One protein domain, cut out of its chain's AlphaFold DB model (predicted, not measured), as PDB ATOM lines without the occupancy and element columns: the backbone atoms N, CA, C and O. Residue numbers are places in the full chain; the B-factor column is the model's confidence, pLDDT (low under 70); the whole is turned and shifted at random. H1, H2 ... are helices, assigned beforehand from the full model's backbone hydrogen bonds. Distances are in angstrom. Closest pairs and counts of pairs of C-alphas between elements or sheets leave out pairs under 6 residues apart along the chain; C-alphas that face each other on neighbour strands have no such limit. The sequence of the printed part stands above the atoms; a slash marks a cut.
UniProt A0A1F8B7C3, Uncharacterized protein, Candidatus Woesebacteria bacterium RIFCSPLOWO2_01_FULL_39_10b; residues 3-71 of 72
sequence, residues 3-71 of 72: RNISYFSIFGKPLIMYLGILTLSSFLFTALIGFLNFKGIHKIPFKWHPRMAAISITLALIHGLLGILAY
ATOM      1  N   ARG A   3     221.501 -79.000  63.015       95.12
ATOM      2  CA  ARG A   3     221.108 -80.324  63.527       95.12
ATOM      3  C   ARG A   3     220.407 -80.302  64.890       95.12
ATOM      4  O   ARG A   3     219.486 -81.084  65.121       95.12
ATOM      5  N   ASN A   4     220.801 -79.397  65.789       96.06
ATOM      6  CA  ASN A   4     220.220 -79.312  67.131       96.06
ATOM      7  C   ASN A   4     218.739 -78.900  67.105       96.06
ATOM      8  O   ASN A   4     218.012 -79.237  68.033       96.06
ATOM      9  N   ILE A   5     218.282 -78.221  66.047       97.00
ATOM     10  CA  ILE A   5     216.870 -77.863  65.855       97.00
ATOM     11  C   ILE A   5     216.048 -79.137  65.623       97.00
ATOM     12  O   ILE A   5     215.051 -79.365  66.304       97.00
ATOM     13  N   SER A   6     216.492 -80.014  64.717       97.62
ATOM     14  CA  SER A   6     215.794 -81.270  64.403       97.62
ATOM     15  C   SER A   6     215.724 -82.217  65.601       97.62
ATOM     16  O   SER A   6     214.701 -82.874  65.814       97.62
ATOM     17  N   TYR A   7     216.792 -82.264  66.403       98.00
ATOM     18  CA  TYR A   7     216.889 -83.102  67.602       98.00
ATOM     19  C   TYR A   7     216.521 -82.381  68.901       98.00
ATOM     20  O   TYR A   7     216.762 -82.925  69.980       98.00
ATOM     21  N   PHE A   8     215.912 -81.193  68.820       98.00
ATOM     22  CA  PHE A   8     215.412 -80.500  70.001       98.00
ATOM     23  C   PHE A   8     214.443 -81.416  70.758       98.00
ATOM     24  O   PHE A   8     213.472 -81.914  70.186       98.00
ATOM     25  N   SER A   9     214.749 -81.694  72.026       97.75
ATOM     26  CA  SER A   9     214.032 -82.702  72.804       97.75
ATOM     27  C   SER A   9     212.765 -82.115  73.413       97.75
ATOM     28  O   SER A   9     212.815 -81.149  74.171       97.75
ATOM     29  N   ILE A  10     211.632 -82.741  73.111       97.56
ATOM     30  CA  ILE A  10     210.330 -82.464  73.713       97.56
ATOM     31  C   ILE A  10     209.890 -83.770  74.373       97.56
ATOM     32  O   ILE A  10     209.867 -84.804  73.717       97.56
ATOM     33  N   PHE A  11     209.628 -83.769  75.682       96.31
ATOM     34  CA  PHE A  11     209.265 -84.981  76.443       96.31
ATOM     35  C   PHE A  11     210.168 -86.211  76.170       96.31
ATOM     36  O   PHE A  11     209.706 -87.350  76.142       96.31
ATOM     37  N   GLY A  12     211.471 -85.990  75.955       96.31
ATOM     38  CA  GLY A  12     212.456 -87.060  75.755       96.31
ATOM     39  C   GLY A  12     212.521 -87.642  74.338       96.31
ATOM     40  O   GLY A  12     213.203 -88.649  74.133       96.31
ATOM     41  N   LYS A  13     211.838 -87.044  73.355       98.19
ATOM     42  CA  LYS A  13     211.917 -87.433  71.938       98.19
ATOM     43  C   LYS A  13     212.210 -86.213  71.055       98.19
ATOM     44  O   LYS A  13     211.893 -85.089  71.440       98.19
ATOM     45  N   PRO A  14     212.838 -86.393  69.882       98.06
ATOM     46  CA  PRO A  14     213.261 -85.261  69.066       98.06
ATOM     47  C   PRO A  14     212.079 -84.610  68.331       98.06
ATOM     48  O   PRO A  14     211.161 -85.301  67.883       98.06
ATOM     49  N   LEU A  15     212.133 -83.289  68.148       98.12
ATOM     50  CA  LEU A  15     211.130 -82.481  67.444       98.12
ATOM     51  C   LEU A  15     210.746 -83.072  66.080       98.12
ATOM     52  O   LEU A  15     209.559 -83.155  65.752       98.12
ATOM     53  N   ILE A  16     211.735 -83.533  65.308       98.31
ATOM     54  CA  ILE A  16     211.508 -84.144  63.993       98.31
ATOM     55  C   ILE A  16     210.560 -85.354  64.052       98.31
ATOM     56  O   ILE A  16     209.759 -85.534  63.135       98.31
ATOM     57  N   MET A  17     210.584 -86.143  65.135       98.50
ATOM     58  CA  MET A  17     209.684 -87.287  65.323       98.50
ATOM     59  C   MET A  17     208.235 -86.822  65.494       98.50
ATOM     60  O   MET A  17     207.341 -87.336  64.824       98.50
ATOM     61  N   TYR A  18     208.000 -85.829  66.356       98.50
ATOM     62  CA  TYR A  18     206.656 -85.298  66.592       98.50
ATOM     63  C   TYR A  18     206.064 -84.662  65.337       98.50
ATOM     64  O   TYR A  18     204.908 -84.933  65.011       98.50
ATOM     65  N   LEU A  19     206.853 -83.874  64.593       98.31
ATOM     66  CA  LEU A  19     206.384 -83.331  63.318       98.31
ATOM     67  C   LEU A  19     206.140 -84.419  62.274       98.31
ATOM     68  O   LEU A  19     205.190 -84.288  61.508       98.31
ATOM     69  N   GLY A  20     206.929 -85.496  62.256       98.56
ATOM     70  CA  GLY A  20     206.686 -86.636  61.370       98.56
ATOM     71  C   GLY A  20     205.340 -87.304  61.649       98.56
ATOM     72  O   GLY A  20     204.543 -87.493  60.730       98.56
ATOM     73  N   ILE A  21     205.039 -87.574  62.926       98.75
ATOM     74  CA  ILE A  21     203.746 -88.133  63.355       98.75
ATOM     75  C   ILE A  21     202.606 -87.190  62.964       98.75
ATOM     76  O   ILE A  21     201.661 -87.620  62.307       98.75
ATOM     77  N   LEU A  22     202.713 -85.901  63.302       98.62
ATOM     78  CA  LEU A  22     201.685 -84.907  62.991       98.62
ATOM     79  C   LEU A  22     201.438 -84.789  61.479       98.62
ATOM     80  O   LEU A  22     200.288 -84.761  61.039       98.62
ATOM     81  N   THR A  23     202.508 -84.761  60.682       98.69
ATOM     82  CA  THR A  23     202.445 -84.699  59.215       98.69
ATOM     83  C   THR A  23     201.733 -85.926  58.652       98.69
ATOM     84  O   THR A  23     200.791 -85.786  57.868       98.69
ATOM     85  N   LEU A  24     202.135 -87.128  59.079       98.81
ATOM     86  CA  LEU A  24     201.523 -88.377  58.630       98.81
ATOM     87  C   LEU A  24     200.044 -88.451  59.027       98.81
ATOM     88  O   LEU A  24     199.201 -88.744  58.181       98.81
ATOM     89  N   SER A  25     199.706 -88.129  60.278       98.81
ATOM     90  CA  SER A  25     198.318 -88.076  60.746       98.81
ATOM     91  C   SER A  25     197.481 -87.087  59.932       98.81
ATOM     92  O   SER A  25     196.353 -87.410  59.557       98.81
ATOM     93  N   SER A  26     198.038 -85.919  59.594       98.75
ATOM     94  CA  SER A  26     197.367 -84.934  58.740       98.75
ATOM     95  C   SER A  26     197.097 -85.496  57.342       98.75
ATOM     96  O   SER A  26     195.988 -85.358  56.829       98.75
ATOM     97  N   PHE A  27     198.059 -86.183  56.711       98.81
ATOM     98  CA  PHE A  27     197.828 -86.837  55.415       98.81
ATOM     99  C   PHE A  27     196.789 -87.952  55.478       98.81
ATOM    100  O   PHE A  27     195.922 -88.009  54.608       98.81
ATOM    101  N   LEU A  28     196.837 -88.806  56.503       98.88
ATOM    102  CA  LEU A  28     195.848 -89.869  56.687       98.88
ATOM    103  C   LEU A  28     194.442 -89.293  56.861       98.88
ATOM    104  O   LEU A  28     193.490 -89.806  56.276       98.88
ATOM    105  N   PHE A  29     194.305 -88.190  57.597       98.56
ATOM    106  CA  PHE A  29     193.031 -87.495  57.728       98.56
ATOM    107  C   PHE A  29     192.571 -86.866  56.403       98.56
ATOM    108  O   PHE A  29     191.419 -87.041  56.007       98.56
ATOM    109  N   THR A  30     193.465 -86.205  55.662       98.69
ATOM    110  CA  THR A  30     193.170 -85.681  54.316       98.69
ATOM    111  C   THR A  30     192.688 -86.787  53.370       98.69
ATOM    112  O   THR A  30     191.684 -86.606  52.670       98.69
ATOM    113  N   ALA A  31     193.358 -87.943  53.381       98.62
ATOM    114  CA  ALA A  31     192.987 -89.121  52.601       98.62
ATOM    115  C   ALA A  31     191.635 -89.695  53.045       98.62
ATOM    116  O   ALA A  31     190.801 -90.006  52.196       98.62
ATOM    117  N   LEU A  32     191.376 -89.755  54.355       98.50
ATOM    118  CA  LEU A  32     190.099 -90.194  54.912       98.50
ATOM    119  C   LEU A  32     188.938 -89.326  54.413       98.50
ATOM    120  O   LEU A  32     187.915 -89.873  54.005       98.50
ATOM    121  N   ILE A  33     189.086 -87.993  54.382       98.38
ATOM    122  CA  ILE A  33     188.043 -87.097  53.846       98.38
ATOM    123  C   ILE A  33     187.741 -87.441  52.383       98.38
ATOM    124  O   ILE A  33     186.571 -87.555  52.010       98.38
ATOM    125  N   GLY A  34     188.782 -87.614  51.562       98.12
ATOM    126  CA  GLY A  34     188.634 -87.972  50.150       98.12
ATOM    127  C   GLY A  34     187.955 -89.331  49.971       98.12
ATOM    128  O   GLY A  34     186.974 -89.441  49.238       98.12
ATOM    129  N   PHE A  35     188.415 -90.343  50.708       98.56
ATOM    130  CA  PHE A  35     187.879 -91.702  50.660       98.56
ATOM    131  C   PHE A  35     186.413 -91.777  51.102       98.56
ATOM    132  O   PHE A  35     185.596 -92.395  50.420       98.56
ATOM    133  N   LEU A  36     186.051 -91.125  52.212       98.44
ATOM    134  CA  LEU A  36     184.670 -91.106  52.698       98.44
ATOM    135  C   LEU A  36     183.735 -90.423  51.697       98.44
ATOM    136  O   LEU A  36     182.685 -90.979  51.385       98.44
ATOM    137  N   ASN A  37     184.132 -89.276  51.135       98.31
ATOM    138  CA  ASN A  37     183.322 -88.596  50.119       98.31
ATOM    139  C   ASN A  37     183.193 -89.428  48.837       98.31
ATOM    140  O   ASN A  37     182.104 -89.487  48.273       98.31
ATOM    141  N   PHE A  38     184.254 -90.125  48.415       97.62
ATOM    142  CA  PHE A  38     184.200 -91.063  47.291       97.62
ATOM    143  C   PHE A  38     183.221 -92.224  47.538       97.62
ATOM    144  O   PHE A  38     182.546 -92.679  46.620       97.62
ATOM    145  N   LYS A  39     183.091 -92.678  48.791       98.12
ATOM    146  CA  LYS A  39     182.112 -93.692  49.216       98.12
ATOM    147  C   LYS A  39     180.695 -93.138  49.450       98.12
ATOM    148  O   LYS A  39     179.841 -93.884  49.917       98.12
ATOM    149  N   GLY A  40     180.438 -91.856  49.171       97.81
ATOM    150  CA  GLY A  40     179.145 -91.202  49.422       97.81
ATOM    151  C   GLY A  40     178.886 -90.847  50.894       97.81
ATOM    152  O   GLY A  40     177.780 -90.461  51.266       97.81
ATOM    153  N   ILE A  41     179.895 -90.968  51.763       97.56
ATOM    154  CA  ILE A  41     179.803 -90.633  53.186       97.56
ATOM    155  C   ILE A  41     180.231 -89.174  53.381       97.56
ATOM    156  O   ILE A  41     181.405 -88.859  53.570       97.56
ATOM    157  N   HIS A  42     179.257 -88.266  53.397       96.31
ATOM    158  CA  HIS A  42     179.489 -86.814  53.446       96.31
ATOM    159  C   HIS A  42     179.536 -86.216  54.865       96.31
ATOM    160  O   HIS A  42     179.257 -85.033  55.046       96.31
ATOM    161  N   LYS A  43     179.917 -87.006  55.885       96.75
ATOM    162  CA  LYS A  43     180.066 -86.511  57.273       96.75
ATOM    163  C   LYS A  43     181.026 -85.317  57.369       96.75
ATOM    164  O   LYS A  43     180.808 -84.422  58.177       96.75
ATOM    165  N   ILE A  44     182.073 -85.301  56.539       96.56
ATOM    166  CA  ILE A  44     182.985 -84.164  56.381       96.56
ATOM    167  C   ILE A  44     182.844 -83.649  54.943       96.56
ATOM    168  O   ILE A  44     183.184 -84.384  54.014       96.56
ATOM    169  N   PRO A  45     182.377 -82.404  54.729       96.88
ATOM    170  CA  PRO A  45     182.211 -81.851  53.387       96.88
ATOM    171  C   PRO A  45     183.520 -81.831  52.589       96.88
ATOM    172  O   PRO A  45     184.548 -81.397  53.112       96.88
ATOM    173  N   PHE A  46     183.474 -82.197  51.302       97.38
ATOM    174  CA  PHE A  46     184.668 -82.286  50.447       97.38
ATOM    175  C   PHE A  46     185.486 -80.984  50.367       97.38
ATOM    176  O   PHE A  46     186.696 -81.045  50.193       97.38
ATOM    177  N   LYS A  47     184.886 -79.806  50.609       97.50
ATOM    178  CA  LYS A  47     185.616 -78.520  50.724       97.50
ATOM    179  C   LYS A  47     186.739 -78.527  51.773       97.50
ATOM    180  O   LYS A  47     187.635 -77.689  51.709       97.50
ATOM    181  N   TRP A  48     186.686 -79.435  52.749       98.25
ATOM    182  CA  TRP A  48     187.741 -79.615  53.744       98.25
ATOM    183  C   TRP A  48     188.932 -80.420  53.228       98.25
ATOM    184  O   TRP A  48     190.030 -80.212  53.731       98.25
ATOM    185  N   HIS A  49     188.762 -81.268  52.210       98.44
ATOM    186  CA  HIS A  49     189.863 -82.029  51.621       98.44
ATOM    187  C   HIS A  49     191.002 -81.122  51.112       98.44
ATOM    188  O   HIS A  49     192.117 -81.281  51.604       98.44
ATOM    189  N   PRO A  50     190.770 -80.118  50.235       98.25
ATOM    190  CA  PRO A  50     191.853 -79.247  49.770       98.25
ATOM    191  C   PRO A  50     192.433 -78.360  50.885       98.25
ATOM    192  O   PRO A  50     193.616 -78.035  50.851       98.25
ATOM    193  N   ARG A  51     191.642 -78.005  51.909       98.38
ATOM    194  CA  ARG A  51     192.137 -77.254  53.080       98.38
ATOM    195  C   ARG A  51     193.109 -78.091  53.909       98.38
ATOM    196  O   ARG A  51     194.188 -77.618  54.251       98.38
ATOM    197  N   MET A  52     192.741 -79.340  54.196       98.50
ATOM    198  CA  MET A  52     193.607 -80.267  54.922       98.50
ATOM    199  C   MET A  52     194.811 -80.691  54.081       98.50
ATOM    200  O   MET A  52     195.897 -80.834  54.626       98.50
ATOM    201  N   ALA A  53     194.669 -80.809  52.757       98.62
ATOM    202  CA  ALA A  53     195.796 -81.043  51.859       98.62
ATOM    203  C   ALA A  53     196.832 -79.912  51.940       98.62
ATOM    204  O   ALA A  53     198.018 -80.199  52.091       98.62
ATOM    205  N   ALA A  54     196.396 -78.647  51.918       98.75
ATOM    206  CA  ALA A  54     197.289 -77.501  52.084       98.75
ATOM    207  C   ALA A  54     198.036 -77.552  53.429       98.75
ATOM    208  O   ALA A  54     199.258 -77.436  53.451       98.75
ATOM    209  N   ILE A  55     197.321 -77.820  54.530       98.62
ATOM    210  CA  ILE A  55     197.922 -77.978  55.867       98.62
ATOM    211  C   ILE A  55     198.946 -79.123  55.886       98.62
ATOM    212  O   ILE A  55     200.070 -78.930  56.345       98.62
ATOM    213  N   SER A  56     198.592 -80.300  55.356       98.69
ATOM    214  CA  SER A  56     199.493 -81.457  55.299       98.69
ATOM    215  C   SER A  56     200.753 -81.169  54.487       98.69
ATOM    216  O   SER A  56     201.842 -81.540  54.916       98.69
ATOM    217  N   ILE A  57     200.632 -80.488  53.343       98.81
ATOM    218  CA  ILE A  57     201.779 -80.106  52.508       98.81
ATOM    219  C   ILE A  57     202.682 -79.124  53.258       98.81
ATOM    220  O   ILE A  57     203.895 -79.318  53.278       98.81
ATOM    221  N   THR A  58     202.122 -78.110  53.923       98.81
ATOM    222  CA  THR A  58     202.915 -77.183  54.744       98.81
ATOM    223  C   THR A  58     203.676 -77.920  55.848       98.81
ATOM    224  O   THR A  58     204.878 -77.707  56.006       98.81
ATOM    225  N   LEU A  59     203.017 -78.834  56.569       98.81
ATOM    226  CA  LEU A  59     203.666 -79.668  57.585       98.81
ATOM    227  C   LEU A  59     204.771 -80.549  56.983       98.81
ATOM    228  O   LEU A  59     205.856 -80.640  57.555       98.81
ATOM    229  N   ALA A  60     204.534 -81.134  55.807       98.81
ATOM    230  CA  ALA A  60     205.501 -81.969  55.103       98.81
ATOM    231  C   ALA A  60     206.756 -81.201  54.693       98.81
ATOM    232  O   ALA A  60     207.859 -81.720  54.837       98.81
ATOM    233  N   LEU A  61     206.600 -79.961  54.223       98.88
ATOM    234  CA  LEU A  61     207.728 -79.100  53.877       98.88
ATOM    235  C   LEU A  61     208.566 -78.762  55.113       98.88
ATOM    236  O   LEU A  61     209.791 -78.851  55.063       98.88
ATOM    237  N   ILE A  62     207.922 -78.448  56.242       98.69
ATOM    238  CA  ILE A  62     208.623 -78.189  57.507       98.69
ATOM    239  C   ILE A  62     209.329 -79.461  58.000       98.69
ATOM    240  O   ILE A  62     210.503 -79.414  58.365       98.69
ATOM    241  N   HIS A  63     208.651 -80.612  57.988       98.56
ATOM    242  CA  HIS A  63     209.232 -81.888  58.407       98.56
ATOM    243  C   HIS A  63     210.402 -82.313  57.507       98.56
ATOM    244  O   HIS A  63     211.454 -82.703  58.012       98.56
ATOM    245  N   GLY A  64     210.255 -82.181  56.187       98.56
ATOM    246  CA  GLY A  64     211.314 -82.445  55.214       98.56
ATOM    247  C   GLY A  64     212.515 -81.522  55.405       98.56
ATOM    248  O   GLY A  64     213.651 -81.993  55.391       98.56
ATOM    249  N   LEU A  65     212.278 -80.235  55.691       98.56
ATOM    250  CA  LEU A  65     213.340 -79.298  56.053       98.56
ATOM    251  C   LEU A  65     214.078 -79.752  57.316       98.56
ATOM    252  O   LEU A  65     215.304 -79.792  57.303       98.56
ATOM    253  N   LEU A  66     213.373 -80.169  58.376       98.19
ATOM    254  CA  LEU A  66     214.029 -80.744  59.560       98.19
ATOM    255  C   LEU A  66     214.848 -81.997  59.218       98.19
ATOM    256  O   LEU A  66     215.917 -82.197  59.796       98.19
ATOM    257  N   GLY A  67     214.369 -82.821  58.284       98.12
ATOM    258  CA  GLY A  67     215.106 -83.968  57.754       98.12
ATOM    259  C   GLY A  67     216.438 -83.557  57.133       98.12
ATOM    260  O   GLY A  67     217.462 -84.136  57.472       98.12
ATOM    261  N   ILE A  68     216.448 -82.509  56.306       98.31
ATOM    262  CA  ILE A  68     217.677 -81.951  55.718       98.31
ATOM    263  C   ILE A  68     218.587 -81.380  56.813       98.31
ATOM    264  O   ILE A  68     219.768 -81.718  56.870       98.31
ATOM    265  N   LEU A  69     218.039 -80.564  57.720       97.44
ATOM    266  CA  LEU A  69     218.800 -79.957  58.817       97.44
ATOM    267  C   LEU A  69     219.419 -80.999  59.758       97.44
ATOM    268  O   LEU A  69     220.420 -80.706  60.400       97.44
ATOM    269  N   ALA A  70     218.881 -82.220  59.837       97.12
ATOM    270  CA  ALA A  70     219.474 -83.286  60.644       97.12
ATOM    271  C   ALA A  70     220.877 -83.706  60.157       97.12
ATOM    272  O   ALA A  70     221.633 -84.287  60.943       97.12
ATOM    273  N   TYR A  71     221.227 -83.383  58.906       96.75
ATOM    274  CA  TYR A  71     222.521 -83.664  58.279       96.75
ATOM    275  C   TYR A  71     223.420 -82.419  58.112       96.75
ATOM    276  O   TYR A  71     224.525 -82.562  57.588       96.75
TER     277      TYR A  71
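What this domain is: This is residues 3 to 71 of the 72 residues of an uncharacterized protein of Candidatus Woesebacteria bacterium RIFCSPLOWO2_01_FULL_39_10b (UniProt A0A1F8B7C3). Two long helices, H2 and H3, lie side by side as a helical hairpin, running opposite ways and making the long axis of a rod. At one end the short helix H1 sits by the start of H2 and the last turn of H3, and a small loop, residues 9 to 14, folds back on itself between H1 and H2. The printed part has 69 residues with three named helices, in the order H1, H2, H3, and no named strand; the class is all helix. The whole is loose, with a radius of gyration of the C-alphas of 14.8 A, and the C-alphas span 46 by 21 by 13 A along their three main axes.

How they stand to each other: The longest helix is H2, residues 15 to 38. It touches H3, residues 48 to 69, with 29 pairs of C-alphas within 8 A. The closest C-alphas of the two are those of Ser 26 and Ser 56, 5.3 A apart. Their lines stand at a shallow tilt of 25 degrees, opposite ways, and centre to centre they are 9.8 A apart; the two form a helical hairpin. H1, residues 3 to 6, touches H3 with 6 pairs of C-alphas within 8 A, and H3 touches H1 with residues 66 to 69 alone. The closest C-alphas there are those of Ser 6 and Leu 66, 5.2 A apart. H1 and H2 only just touch, with 3 pairs of C-alphas within 8 A, and only at the corner by their link; on H2 residues 15 to 16 alone take part. The closest C-alphas of this pair are those of Ser 6 and Ile 16, 5.2 A apart. Between H1 and H2, residues 9 to 10 pair with residues 13 to 14, antiparallel. In H2 and H3 every pair of O of residue i and N of residue i+4 is within hydrogen-bond range, while H1 with 4 residues is too short for such a pair.

Where its parts are: H2 runs from C-alpha 15 at (211.130, -82.481, 67.444) to C-alpha 38 at (184.200, -91.063, 47.291), 34.7 A from first to last C-alpha. H3, from Trp 48 to Leu 69, measures 31.5 A and ends with C-alpha 69 at (218.800, -79.957, 58.817). H1, from Arg 3 to Ser 6, measures 5.5 A and begins with C-alpha 3 at (221.108, -80.324, 63.527).

The domain as a whole: The two C-alphas farthest apart are those of Asn 4 and Gly 40, at 46.3 A, while the first and last printed C-alphas, of Arg 3 and Tyr 71, are 6.4 A apart. The printed part has no cut. The links from H1 to H2, of 8 residues, and from H2 to H3, of 9 residues, are both short. The mean pLDDT of the printed part is 98.1, and no printed residue is under 70.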